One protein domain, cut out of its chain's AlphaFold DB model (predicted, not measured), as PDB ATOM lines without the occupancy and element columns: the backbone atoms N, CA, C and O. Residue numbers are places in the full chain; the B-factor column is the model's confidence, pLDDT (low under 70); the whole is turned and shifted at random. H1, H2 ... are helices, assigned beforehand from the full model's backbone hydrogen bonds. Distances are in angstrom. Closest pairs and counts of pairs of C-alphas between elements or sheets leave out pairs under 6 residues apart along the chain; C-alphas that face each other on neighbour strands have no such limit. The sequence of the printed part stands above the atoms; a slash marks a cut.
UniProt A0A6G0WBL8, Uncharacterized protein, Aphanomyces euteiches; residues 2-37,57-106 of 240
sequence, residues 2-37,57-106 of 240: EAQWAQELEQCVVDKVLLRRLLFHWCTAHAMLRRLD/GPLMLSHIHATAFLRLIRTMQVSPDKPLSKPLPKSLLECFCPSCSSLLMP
ATOM      1  N   GLU A   2     247.102 252.599 162.999       69.25
ATOM      2  CA  GLU A   2     248.170 253.232 162.184       69.25
ATOM      3  C   GLU A   2     249.004 254.278 162.945       69.25
ATOM      4  O   GLU A   2     250.228 254.221 162.902       69.25
ATOM      5  N   ALA A   3     248.362 255.155 163.723       77.62
ATOM      6  CA  ALA A   3     249.066 256.151 164.538       77.62
ATOM      7  C   ALA A   3     249.952 255.533 165.641       77.62
ATOM      8  O   ALA A   3     251.031 256.040 165.922       77.62
ATOM      9  N   GLN A   4     249.525 254.413 166.234       82.06
ATOM     10  CA  GLN A   4     250.308 253.705 167.255       82.06
ATOM     11  C   GLN A   4     251.546 253.053 166.631       82.06
ATOM     12  O   GLN A   4     252.642 253.174 167.163       82.06
ATOM     13  N   TRP A   5     251.392 252.435 165.458       79.12
ATOM     14  CA  TRP A   5     252.512 251.845 164.725       79.12
ATOM     15  C   TRP A   5     253.535 252.878 164.270       79.12
ATOM     16  O   TRP A   5     254.733 252.612 164.325       79.12
ATOM     17  N   ALA A   6     253.077 254.058 163.849       79.25
ATOM     18  CA  ALA A   6     253.968 255.153 163.495       79.25
ATOM     19  C   ALA A   6     254.826 255.589 164.694       79.25
ATOM     20  O   ALA A   6     256.047 255.662 164.572       79.25
ATOM     21  N   GLN A   7     254.206 255.750 165.868       84.62
ATOM     22  CA  GLN A   7     254.910 256.065 167.116       84.62
ATOM     23  C   GLN A   7     255.886 254.958 167.539       84.62
ATOM     24  O   GLN A   7     256.994 255.236 167.992       84.62
ATOM     25  N   GLU A   8     255.506 253.686 167.391       83.75
ATOM     26  CA  GLU A   8     256.391 252.564 167.717       83.75
ATOM     27  C   GLU A   8     257.607 252.497 166.779       83.75
ATOM     28  O   GLU A   8     258.724 252.243 167.235       83.75
ATOM     29  N   LEU A   9     257.421 252.763 165.482       83.94
ATOM     30  CA  LEU A   9     258.512 252.812 164.505       83.94
ATOM     31  C   LEU A   9     259.442 254.007 164.737       83.94
ATOM     32  O   LEU A   9     260.658 253.843 164.651       83.94
ATOM     33  N   GLU A  10     258.894 255.170 165.097       85.25
ATOM     34  CA  GLU A  10     259.662 256.357 165.497       85.25
ATOM     35  C   GLU A  10     260.612 256.069 166.662       85.25
ATOM     36  O   GLU A  10     261.747 256.537 166.679       85.25
ATOM     37  N   GLN A  11     260.189 255.242 167.619       85.38
ATOM     38  CA  GLN A  11     261.036 254.860 168.749       85.38
ATOM     39  C   GLN A  11     262.148 253.865 168.384       85.38
ATOM     40  O   GLN A  11     263.098 253.719 169.157       85.38
ATOM     41  N   CYS A  12     262.022 253.158 167.255       84.12
ATOM     42  CA  CYS A  12     262.944 252.098 166.834       84.12
ATOM     43  C   CYS A  12     263.930 252.537 165.738       84.12
ATOM     44  O   CYS A  12     264.971 251.900 165.566       84.12
ATOM     45  N   VAL A  13     263.607 253.586 164.975       85.50
ATOM     46  CA  VAL A  13     264.383 254.036 163.810       85.50
ATOM     47  C   VAL A  13     264.882 255.459 164.041       85.50
ATOM     48  O   VAL A  13     264.094 256.396 164.104       85.50
ATOM     49  N   VAL A  14     266.204 255.624 164.138       83.06
ATOM     50  CA  VAL A  14     266.844 256.931 164.391       83.06
ATOM     51  C   VAL A  14     266.875 257.805 163.130       83.06
ATOM     52  O   VAL A  14     266.677 259.018 163.198       83.06
ATOM     53  N   ASP A  15     267.105 257.197 161.964       86.88
ATOM     54  CA  ASP A  15     267.187 257.906 160.684       86.88
ATOM     55  C   ASP A  15     265.784 258.316 160.198       86.88
ATOM     56  O   ASP A  15     264.962 257.484 159.796       86.88
ATOM     57  N   LYS A  16     265.522 259.628 160.198       87.88
ATOM     58  CA  LYS A  16     264.238 260.212 159.781       87.88
ATOM     59  C   LYS A  16     263.891 259.910 158.321       87.88
ATOM     60  O   LYS A  16     262.709 259.815 157.991       87.88
ATOM     61  N   VAL A  17     264.881 259.764 157.439       90.00
ATOM     62  CA  VAL A  17     264.648 259.472 156.015       90.00
ATOM     63  C   VAL A  17     264.168 258.032 155.854       90.00
ATOM     64  O   VAL A  17     263.172 257.776 155.171       90.00
ATOM     65  N   LEU A  18     264.827 257.094 156.538       88.62
ATOM     66  CA  LEU A  18     264.428 255.687 156.541       88.62
ATOM     67  C   LEU A  18     263.065 255.485 157.198       88.62
ATOM     68  O   LEU A  18     262.231 254.764 156.651       88.62
ATOM     69  N   LEU A  19     262.805 256.173 158.311       89.69
ATOM     70  CA  LEU A  19     261.501 256.161 158.964       89.69
ATOM     71  C   LEU A  19     260.390 256.614 158.005       89.69
ATOM     72  O   LEU A  19     259.403 255.901 157.835       89.69
ATOM     73  N   ARG A  20     260.557 257.753 157.319       91.56
ATOM     74  CA  ARG A  20     259.577 258.239 156.329       91.56
ATOM     75  C   ARG A  20     259.336 257.222 155.217       91.56
ATOM     76  O   ARG A  20     258.192 257.005 154.827       91.56
ATOM     77  N   ARG A  21     260.390 256.556 154.736       92.81
ATOM     78  CA  ARG A  21     260.282 255.513 153.705       92.81
ATOM     79  C   ARG A  21     259.532 254.271 154.200       92.81
ATOM     80  O   ARG A  21     258.720 253.717 153.462       92.81
ATOM     81  N   LEU A  22     259.770 253.849 155.442       91.88
ATOM     82  CA  LEU A  22     259.032 252.750 156.076       91.88
ATOM     83  C   LEU A  22     257.550 253.091 156.218       91.88
ATOM     84  O   LEU A  22     256.701 252.310 155.792       91.88
ATOM     85  N   LEU A  23     257.245 254.273 156.757       91.75
ATOM     86  CA  LEU A  23     255.873 254.750 156.909       91.75
ATOM     87  C   LEU A  23     255.170 254.859 155.555       91.75
ATOM     88  O   LEU A  23     254.033 254.419 155.428       91.75
ATOM     89  N   PHE A  24     255.857 255.349 154.522       93.81
ATOM     90  CA  PHE A  24     255.323 255.393 153.164       93.81
ATOM     91  C   PHE A  24     254.922 254.000 152.660       93.81
ATOM     92  O   PHE A  24     253.790 253.811 152.213       93.81
ATOM     93  N   HIS A  25     255.812 253.008 152.755       94.50
ATOM     94  CA  HIS A  25     255.501 251.647 152.311       94.50
ATOM     95  C   HIS A  25     254.367 251.011 153.123       94.50
ATOM     96  O   HIS A  25     253.490 250.372 152.543       94.50
ATOM     97  N   TRP A  26     254.341 251.226 154.438       91.38
ATOM     98  CA  TRP A  26     253.276 250.738 155.310       91.38
ATOM     99  C   TRP A  26     251.914 251.358 154.969       91.38
ATOM    100  O   TRP A  26     250.961 250.636 154.669       91.38
ATOM    101  N   CYS A  27     251.828 252.690 154.959       91.69
ATOM    102  CA  CYS A  27     250.590 253.418 154.683       91.69
ATOM    103  C   CYS A  27     250.070 253.115 153.278       91.69
ATOM    104  O   CYS A  27     248.871 252.914 153.100       91.69
ATOM    105  N   THR A  28     250.960 253.006 152.288       93.12
ATOM    106  CA  THR A  28     250.564 252.652 150.920       93.12
ATOM    107  C   THR A  28     250.029 251.222 150.858       93.12
ATOM    108  O   THR A  28     248.968 250.996 150.280       93.12
ATOM    109  N   ALA A  29     250.690 250.255 151.503       92.94
ATOM    110  CA  ALA A  29     250.211 248.873 151.537       92.94
ATOM    111  C   ALA A  29     248.819 248.750 152.177       92.94
ATOM    112  O   ALA A  29     247.974 248.011 151.665       92.94
ATOM    113  N   HIS A  30     248.570 249.494 153.258       91.06
ATOM    114  CA  HIS A  30     247.267 249.573 153.917       91.06
ATOM    115  C   HIS A  30     246.210 250.264 153.054       91.06
ATOM    116  O   HIS A  30     245.103 249.744 152.913       91.06
ATOM    117  N   ALA A  31     246.544 251.404 152.444       90.81
ATOM    118  CA  ALA A  31     245.637 252.149 151.577       90.81
ATOM    119  C   ALA A  31     245.179 251.309 150.376       90.81
ATOM    120  O   ALA A  31     243.989 251.296 150.065       90.81
ATOM    121  N   MET A  32     246.087 250.546 149.755       91.69
ATOM    122  CA  MET A  32     245.746 249.655 148.637       91.69
ATOM    123  C   MET A  32     244.760 248.562 149.042       91.69
ATOM    124  O   MET A  32     243.830 248.272 148.298       91.69
ATOM    125  N   LEU A  33     244.912 247.982 150.236       89.19
ATOM    126  CA  LEU A  33     243.951 246.994 150.715       89.19
ATOM    127  C   LEU A  33     242.637 247.632 151.172       89.19
ATOM    128  O   LEU A  33     241.595 246.994 151.080       89.19
ATOM    129  N   ARG A  34     242.650 248.873 151.675       88.50
ATOM    130  CA  ARG A  34     241.413 249.563 152.069       88.50
ATOM    131  C   ARG A  34     240.460 249.738 150.887       88.50
ATOM    132  O   ARG A  34     239.290 249.417 151.050       88.50
ATOM    133  N   ARG A  35     240.999 250.077 149.714       85.12
ATOM    134  CA  ARG A  35     240.267 250.255 148.445       85.12
ATOM    135  C   ARG A  35     239.567 249.000 147.907       85.12
ATOM    136  O   ARG A  35     238.812 249.103 146.953       85.12
ATOM    137  N   LEU A  36     239.821 247.817 148.475       78.81
ATOM    138  CA  LEU A  36     239.145 246.585 148.049       78.81
ATOM    139  C   LEU A  36     237.661 246.539 148.464       78.81
ATOM    140  O   LEU A  36     236.902 245.824 147.818       78.81
ATOM    141  N   ASP A  37     237.245 247.297 149.489       65.25
ATOM    142  CA  ASP A  37     235.845 247.292 149.964       65.25
ATOM    143  C   ASP A  37     234.913 248.142 149.087       65.25
ATOM    144  O   ASP A  37     233.730 247.834 148.997       65.25
ATOM    145  N   GLY A  57     244.920 243.647 141.253       84.44
ATOM    146  CA  GLY A  57     245.833 244.792 141.177       84.44
ATOM    147  C   GLY A  57     246.172 245.403 142.545       84.44
ATOM    148  O   GLY A  57     247.350 245.440 142.914       84.44
ATOM    149  N   PRO A  58     245.178 245.826 143.352       88.06
ATOM    150  CA  PRO A  58     245.427 246.401 144.676       88.06
ATOM    151  C   PRO A  58     246.084 245.411 145.651       88.06
ATOM    152  O   PRO A  58     246.962 245.794 146.430       88.06
ATOM    153  N   LEU A  59     245.725 244.122 145.580       88.94
ATOM    154  CA  LEU A  59     246.362 243.058 146.369       88.94
ATOM    155  C   LEU A  59     247.844 242.881 146.007       88.94
ATOM    156  O   LEU A  59     248.692 242.696 146.887       88.94
ATOM    157  N   MET A  60     248.165 242.943 144.715       91.25
ATOM    158  CA  MET A  60     249.531 242.841 144.210       91.25
ATOM    159  C   MET A  60     250.363 244.058 144.639       91.25
ATOM    160  O   MET A  60     251.427 243.888 145.236       91.25
ATOM    161  N   LEU A  61     249.846 245.276 144.447       92.44
ATOM    162  CA  LEU A  61     250.515 246.517 144.862       92.44
ATOM    163  C   LEU A  61     250.755 246.566 146.373       92.44
ATOM    164  O   LEU A  61     251.854 246.905 146.820       92.44
ATOM    165  N   SER A  62     249.760 246.167 147.171       94.00
ATOM    166  CA  SER A  62     249.923 246.051 148.622       94.00
ATOM    167  C   SER A  62     251.079 245.122 148.986       94.00
ATOM    168  O   SER A  62     251.907 245.447 149.837       94.00
ATOM    169  N   HIS A  63     251.188 243.983 148.303       94.12
ATOM    170  CA  HIS A  63     252.270 243.035 148.534       94.12
ATOM    171  C   HIS A  63     253.646 243.562 148.125       94.12
ATOM    172  O   HIS A  63     254.604 243.317 148.860       94.12
ATOM    173  N   ILE A  64     253.761 244.301 147.016       95.00
ATOM    174  CA  ILE A  64     255.025 244.946 146.628       95.00
ATOM    175  C   ILE A  64     255.499 245.862 147.755       95.00
ATOM    176  O   ILE A  64     256.641 245.750 148.208       95.00
ATOM    177  N   HIS A  65     254.618 246.733 148.249       95.31
ATOM    178  CA  HIS A  65     254.964 247.673 149.311       95.31
ATOM    179  C   HIS A  65     255.243 246.974 150.648       95.31
ATOM    180  O   HIS A  65     256.225 247.305 151.311       95.31
ATOM    181  N   ALA A  66     254.464 245.951 151.007       94.88
ATOM    182  CA  ALA A  66     254.710 245.120 152.186       94.88
ATOM    183  C   ALA A  66     256.079 244.416 152.127       94.88
ATOM    184  O   ALA A  66     256.835 244.397 153.099       94.88
ATOM    185  N   THR A  67     256.440 243.889 150.957       95.44
ATOM    186  CA  THR A  67     257.733 243.231 150.739       95.44
ATOM    187  C   THR A  67     258.880 244.237 150.793       95.44
ATOM    188  O   THR A  67     259.905 243.961 151.415       95.44
ATOM    189  N   ALA A  68     258.718 245.417 150.185       95.31
ATOM    190  CA  ALA A  68     259.704 246.495 150.246       95.31
ATOM    191  C   ALA A  68     259.950 246.956 151.691       95.31
ATOM    192  O   ALA A  68     261.101 247.111 152.098       95.31
ATOM    193  N   PHE A  69     258.885 247.084 152.485       94.06
ATOM    194  CA  PHE A  69     258.958 247.405 153.908       94.06
ATOM    195  C   PHE A  69     259.779 246.371 154.697       94.06
ATOM    196  O   PHE A  69     260.734 246.735 155.385       94.06
ATOM    197  N   LEU A  70     259.481 245.073 154.556       93.00
ATOM    198  CA  LEU A  70     260.231 244.023 155.259       93.00
ATOM    199  C   LEU A  70     261.678 243.900 154.781       93.00
ATOM    200  O   LEU A  70     262.565 243.633 155.591       93.00
ATOM    201  N   ARG A  71     261.938 244.097 153.483       92.50
ATOM    202  CA  ARG A  71     263.307 244.139 152.953       92.50
ATOM    203  C   ARG A  71     264.095 245.271 153.595       92.50
ATOM    204  O   ARG A  71     265.201 245.018 154.055       92.50
ATOM    205  N   LEU A  72     263.504 246.460 153.705       90.94
ATOM    206  CA  LEU A  72     264.147 247.613 154.332       90.94
ATOM    207  C   LEU A  72     264.463 247.351 155.816       90.94
ATOM    208  O   LEU A  72     265.571 247.627 156.275       90.94
ATOM    209  N   ILE A  73     263.538 246.735 156.557       89.56
ATOM    210  CA  ILE A  73     263.786 246.319 157.946       89.56
ATOM    211  C   ILE A  73     264.941 245.325 158.036       89.56
ATOM    212  O   ILE A  73     265.832 245.495 158.864       89.56
ATOM    213  N   ARG A  74     264.954 244.301 157.179       88.69
ATOM    214  CA  ARG A  74     266.026 243.298 157.170       88.69
ATOM    215  C   ARG A  74     267.372 243.912 156.810       88.69
ATOM    216  O   ARG A  74     268.360 243.567 157.444       88.69
ATOM    217  N   THR A  75     267.420 244.846 155.859       88.06
ATOM    218  CA  THR A  75     268.670 245.544 155.528       88.06
ATOM    219  C   THR A  75     269.207 246.324 156.724       88.06
ATOM    220  O   THR A  75     270.389 246.204 157.012       88.06
ATOM    221  N   MET A  76     268.347 247.013 157.486       84.31
ATOM    222  CA  MET A  76     268.760 247.720 158.710       84.31
ATOM    223  C   MET A  76     269.215 246.771 159.829       84.31
ATOM    224  O   MET A  76     270.059 247.130 160.640       84.31
ATOM    225  N   GLN A  77     268.655 245.559 159.901       84.56
ATOM    226  CA  GLN A  77     269.065 244.549 160.886       84.56
ATOM    227  C   GLN A  77     270.435 243.934 160.579       84.56
ATOM    228  O   GLN A  77     271.098 243.464 161.499       84.56
ATOM    229  N   VAL A  78     270.827 243.899 159.303       83.88
ATOM    230  CA  VAL A  78     272.099 243.316 158.849       83.88
ATOM    231  C   VAL A  78     273.200 244.378 158.757       83.88
ATOM    232  O   VAL A  78     274.359 244.064 159.011       83.88
ATOM    233  N   SER A  79     272.866 245.626 158.411       79.00
ATOM    234  CA  SER A  79     273.855 246.696 158.264       79.00
ATOM    235  C   SER A  79     274.393 247.169 159.623       79.00
ATOM    236  O   SER A  79     273.592 247.602 160.456       79.00
ATOM    237  N   PRO A  80     275.720 247.191 159.833       68.75
ATOM    238  CA  PRO A  80     276.324 247.738 161.049       68.75
ATOM    239  C   PRO A  80     276.219 249.270 161.129       68.75
ATOM    240  O   PRO A  80     276.221 249.822 162.225       68.75
ATOM    241  N   ASP A  81     276.070 249.953 159.989       68.00
ATOM    242  CA  ASP A  81     276.129 251.421 159.914       68.00
ATOM    243  C   ASP A  81     274.819 252.117 160.313       68.00
ATOM    244  O   ASP A  81     274.809 253.305 160.634       68.00
ATOM    245  N   LYS A  82     273.687 251.398 160.263       69.44
ATOM    246  CA  LYS A  82     272.345 251.942 160.545       69.44
ATOM    247  C   LYS A  82     271.472 250.947 161.320       69.44
ATOM    248  O   LYS A  82     270.415 250.545 160.822       69.44
ATOM    249  N   PRO A  83     271.900 250.517 162.520       72.69
ATOM    250  CA  PRO A  83     271.145 249.557 163.300       72.69
ATOM    251  C   PRO A  83     269.845 250.180 163.812       72.69
ATOM    252  O   PRO A  83     269.733 251.383 164.058       72.69
ATOM    253  N   LEU A  84     268.850 249.325 164.017       76.31
ATOM    254  CA  LEU A  84     267.656 249.686 164.771       76.31
ATOM    255  C   LEU A  84     268.052 250.010 166.214       76.31
ATOM    256  O   LEU A  84     268.770 249.234 166.845       76.31
ATOM    257  N   SER A  85     267.551 251.120 166.759       77.75
ATOM    258  CA  SER A  85     267.840 251.513 168.146       77.75
ATOM    259  C   SER A  85     267.227 250.543 169.156       77.75
ATOM    260  O   SER A  85     267.758 250.339 170.247       77.75
ATOM    261  N   LYS A  86     266.092 249.939 168.793       81.06
ATOM    262  CA  LYS A  86     265.352 248.965 169.594       81.06
ATOM    263  C   LYS A  86     264.894 247.806 168.712       81.06
ATOM    264  O   LYS A  86     264.616 248.007 167.526       81.06
ATOM    265  N   PRO A  87     264.780 246.586 169.266       81.25
ATOM    266  CA  PRO A  87     264.202 245.475 168.526       81.25
ATOM    267  C   PRO A  87     262.757 245.803 168.139       81.25
ATOM    268  O   PRO A  87     262.003 246.329 168.959       81.25
ATOM    269  N   LEU A  88     262.365 245.461 166.907       83.94
ATOM    270  CA  LEU A  88     261.002 245.723 166.451       83.94
ATOM    271  C   LEU A  88     259.967 245.004 167.336       83.94
ATOM    272  O   LEU A  88     260.183 243.849 167.730       83.94
ATOM    273  N   PRO A  89     258.806 245.639 167.577       84.94
ATOM    274  CA  PRO A  89     257.674 244.995 168.222       84.94
ATOM    275  C   PRO A  89     257.261 243.723 167.472       84.94
ATOM    276  O   PRO A  89     257.066 243.725 166.257       84.94
ATOM    277  N   LYS A  90     257.095 242.613 168.199       84.25
ATOM    278  CA  LYS A  90     256.675 241.328 167.605       84.25
ATOM    279  C   LYS A  90     255.301 241.414 166.951       84.25
ATOM    280  O   LYS A  90     255.085 240.812 165.907       84.25
ATOM    281  N   SER A  91     254.416 242.201 167.546       84.50
ATOM    282  CA  SER A  91     253.083 242.493 167.037       84.50
ATOM    283  C   SER A  91     253.127 243.067 165.612       84.50
ATOM    284  O   SER A  91     252.245 242.762 164.817       84.50
ATOM    285  N   LEU A  92     254.166 243.842 165.261       86.12
ATOM    286  CA  LEU A  92     254.323 244.424 163.922       86.12
ATOM    287  C   LEU A  92     254.616 243.335 162.897       86.12
ATOM    288  O   LEU A  92     254.043 243.294 161.811       86.12
ATOM    289  N   LEU A  93     255.521 242.427 163.258       86.44
ATOM    290  CA  LEU A  93     255.922 241.315 162.403       86.44
ATOM    291  C   LEU A  93     254.783 240.305 162.218       86.44
ATOM    292  O   LEU A  93     254.685 239.690 161.160       86.44
ATOM    293  N   GLU A  94     253.897 240.168 163.208       88.81
ATOM    294  CA  GLU A  94     252.694 239.329 163.128       88.81
ATOM    295  C   GLU A  94     251.661 239.846 162.114       88.81
ATOM    296  O   GLU A  94     250.842 239.064 161.626       88.81
ATOM    297  N   CYS A  95     251.722 241.127 161.730       90.62
ATOM    298  CA  CYS A  95     250.904 241.672 160.649       90.62
ATOM    299  C   CYS A  95     251.341 241.188 159.261       90.62
ATOM    300  O   CYS A  95     250.623 241.430 158.297       90.62
ATOM    301  N   PHE A  96     252.479 240.506 159.118       93.75
ATOM    302  CA  PHE A  96     252.958 240.018 157.826       93.75
ATOM    303  C   PHE A  96     252.930 238.497 157.738       93.75
ATOM    304  O   PHE A  96     253.149 237.773 158.708       93.75
ATOM    305  N   CYS A  97     252.704 237.988 156.529       93.94
ATOM    306  CA  CYS A  97     252.844 236.566 156.269       93.94
ATOM    307  C   CYS A  97     254.327 236.166 156.345       93.94
ATOM    308  O   CYS A  97     255.135 236.716 155.594       93.94
ATOM    309  N   PRO A  98     254.702 235.163 157.156       92.12
ATOM    310  CA  PRO A  98     256.096 234.731 157.256       92.12
ATOM    311  C   PRO A  98     256.600 234.027 155.988       92.12
ATOM    312  O   PRO A  98     257.804 233.981 155.767       92.12
ATOM    313  N   SER A  99     255.697 233.496 155.153       93.25
ATOM    314  CA  SER A  99     256.051 232.835 153.892       93.25
ATOM    315  C   SER A  99     256.172 233.843 152.748       93.25
ATOM    316  O   SER A  99     257.261 234.055 152.221       93.25
ATOM    317  N   CYS A 100     255.082 234.524 152.386       92.12
ATOM    318  CA  CYS A 100     255.065 235.388 151.205       92.12
ATOM    319  C   CYS A 100     255.282 236.878 151.494       92.12
ATOM    320  O   CYS A 100     255.288 237.660 150.551       92.12
ATOM    321  N   SER A 101     255.450 237.300 152.753       93.38
ATOM    322  CA  SER A 101     255.623 238.716 153.133       93.38
ATOM    323  C   SER A 101     254.427 239.636 152.832       93.38
ATOM    324  O   SER A 101     254.561 240.855 152.887       93.38
ATOM    325  N   SER A 102     253.238 239.094 152.538       92.75
ATOM    326  CA  SER A 102     252.026 239.905 152.362       92.75
ATOM    327  C   SER A 102     251.555 240.509 153.682       92.75
ATOM    328  O   SER A 102     251.526 239.803 154.693       92.75
ATOM    329  N   LEU A 103     251.084 241.754 153.654       93.75
ATOM    330  CA  LEU A 103     250.369 242.361 154.775       93.75
ATOM    331  C   LEU A 103     249.053 241.604 155.022       93.75
ATOM    332  O   LEU A 103     248.261 241.422 154.098       93.75
ATOM    333  N   LEU A 104     248.838 241.134 156.248       93.25
ATOM    334  CA  LEU A 104     247.675 240.377 156.701       93.25
ATOM    335  C   LEU A 104     246.654 241.340 157.311       93.25
ATOM    336  O   LEU A 104     246.772 241.738 158.468       93.25
ATOM    337  N   MET A 105     245.623 241.674 156.546       91.19
ATOM    338  CA  MET A 105     244.455 242.393 157.027       91.19
ATOM    339  C   MET A 105     243.259 241.440 157.077       91.19
ATOM    340  O   MET A 105     242.878 240.906 156.026       91.19
ATOM    341  N   PRO A 106     242.671 241.231 158.271       90.69
ATOM    342  CA  PRO A 106     241.500 240.380 158.429       90.69
ATOM    343  C   PRO A 106     240.367 240.809 157.493       90.69
ATOM    344  O   PRO A 106     240.068 241.995 157.390       90.69
TER     345      PRO A 106
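What this domain is: This is residues 2 to 37 and 57 to 106 of the 240 residues of an uncharacterized protein of Aphanomyces euteiches (UniProt A0A6G0WBL8). Two long helices, H3 and H2, run side by side in opposite ways; H1 folds back along part of H2, and H1, H2, H3 and short H4 make four corners round the long axis. The 86 printed residues include four named helices, in chain order H1, H2, H3, H4, and no named strand: all helix. The whole is compact, radius of gyration of the C-alphas 12.6 A, spanning 39 by 26 by 22 A.

Where its parts are: H3, residues 57 to 78, is 31.7 A long, from C-alpha 57 at (245.833, 244.792, 141.177). H2 is residues 16 to 34, 26.3 A; H1, residues 2 to 12, 15.5 A. H4, residues 90 to 94, 6.3 A, ends at C-alpha 94 (252.694, 239.329, 163.128).

How they stand to each other: H3 touches H2, closest C-alphas Ser 62 and Ala 29, 4.1 A, at a shallow tilt of 27 degrees, opposite ways. H2, with residues 19 to 27 alone, touches H1, closest C-alphas Leu 19 and Glu 10, 6.8 A; H1 and H2 are a hairpin. H4 is close to but not clearly touching H1, closest C-alphas Leu 92 and Trp 5, 7.7 A. H3 and H4 are apart. In H1, H2, H3 and H4 every O i to N i+4 pair is within hydrogen-bond range.

The domain as a whole: The farthest C-alphas, Asp 37 and Pro 80, are 42.0 A apart. Residues 38 to 56 are cut out, a 13.5 A gap between C-alphas 37 and 57. The link H3 to H4 is long. Residues 2, 37 and 80 to 82 have pLDDT under 70.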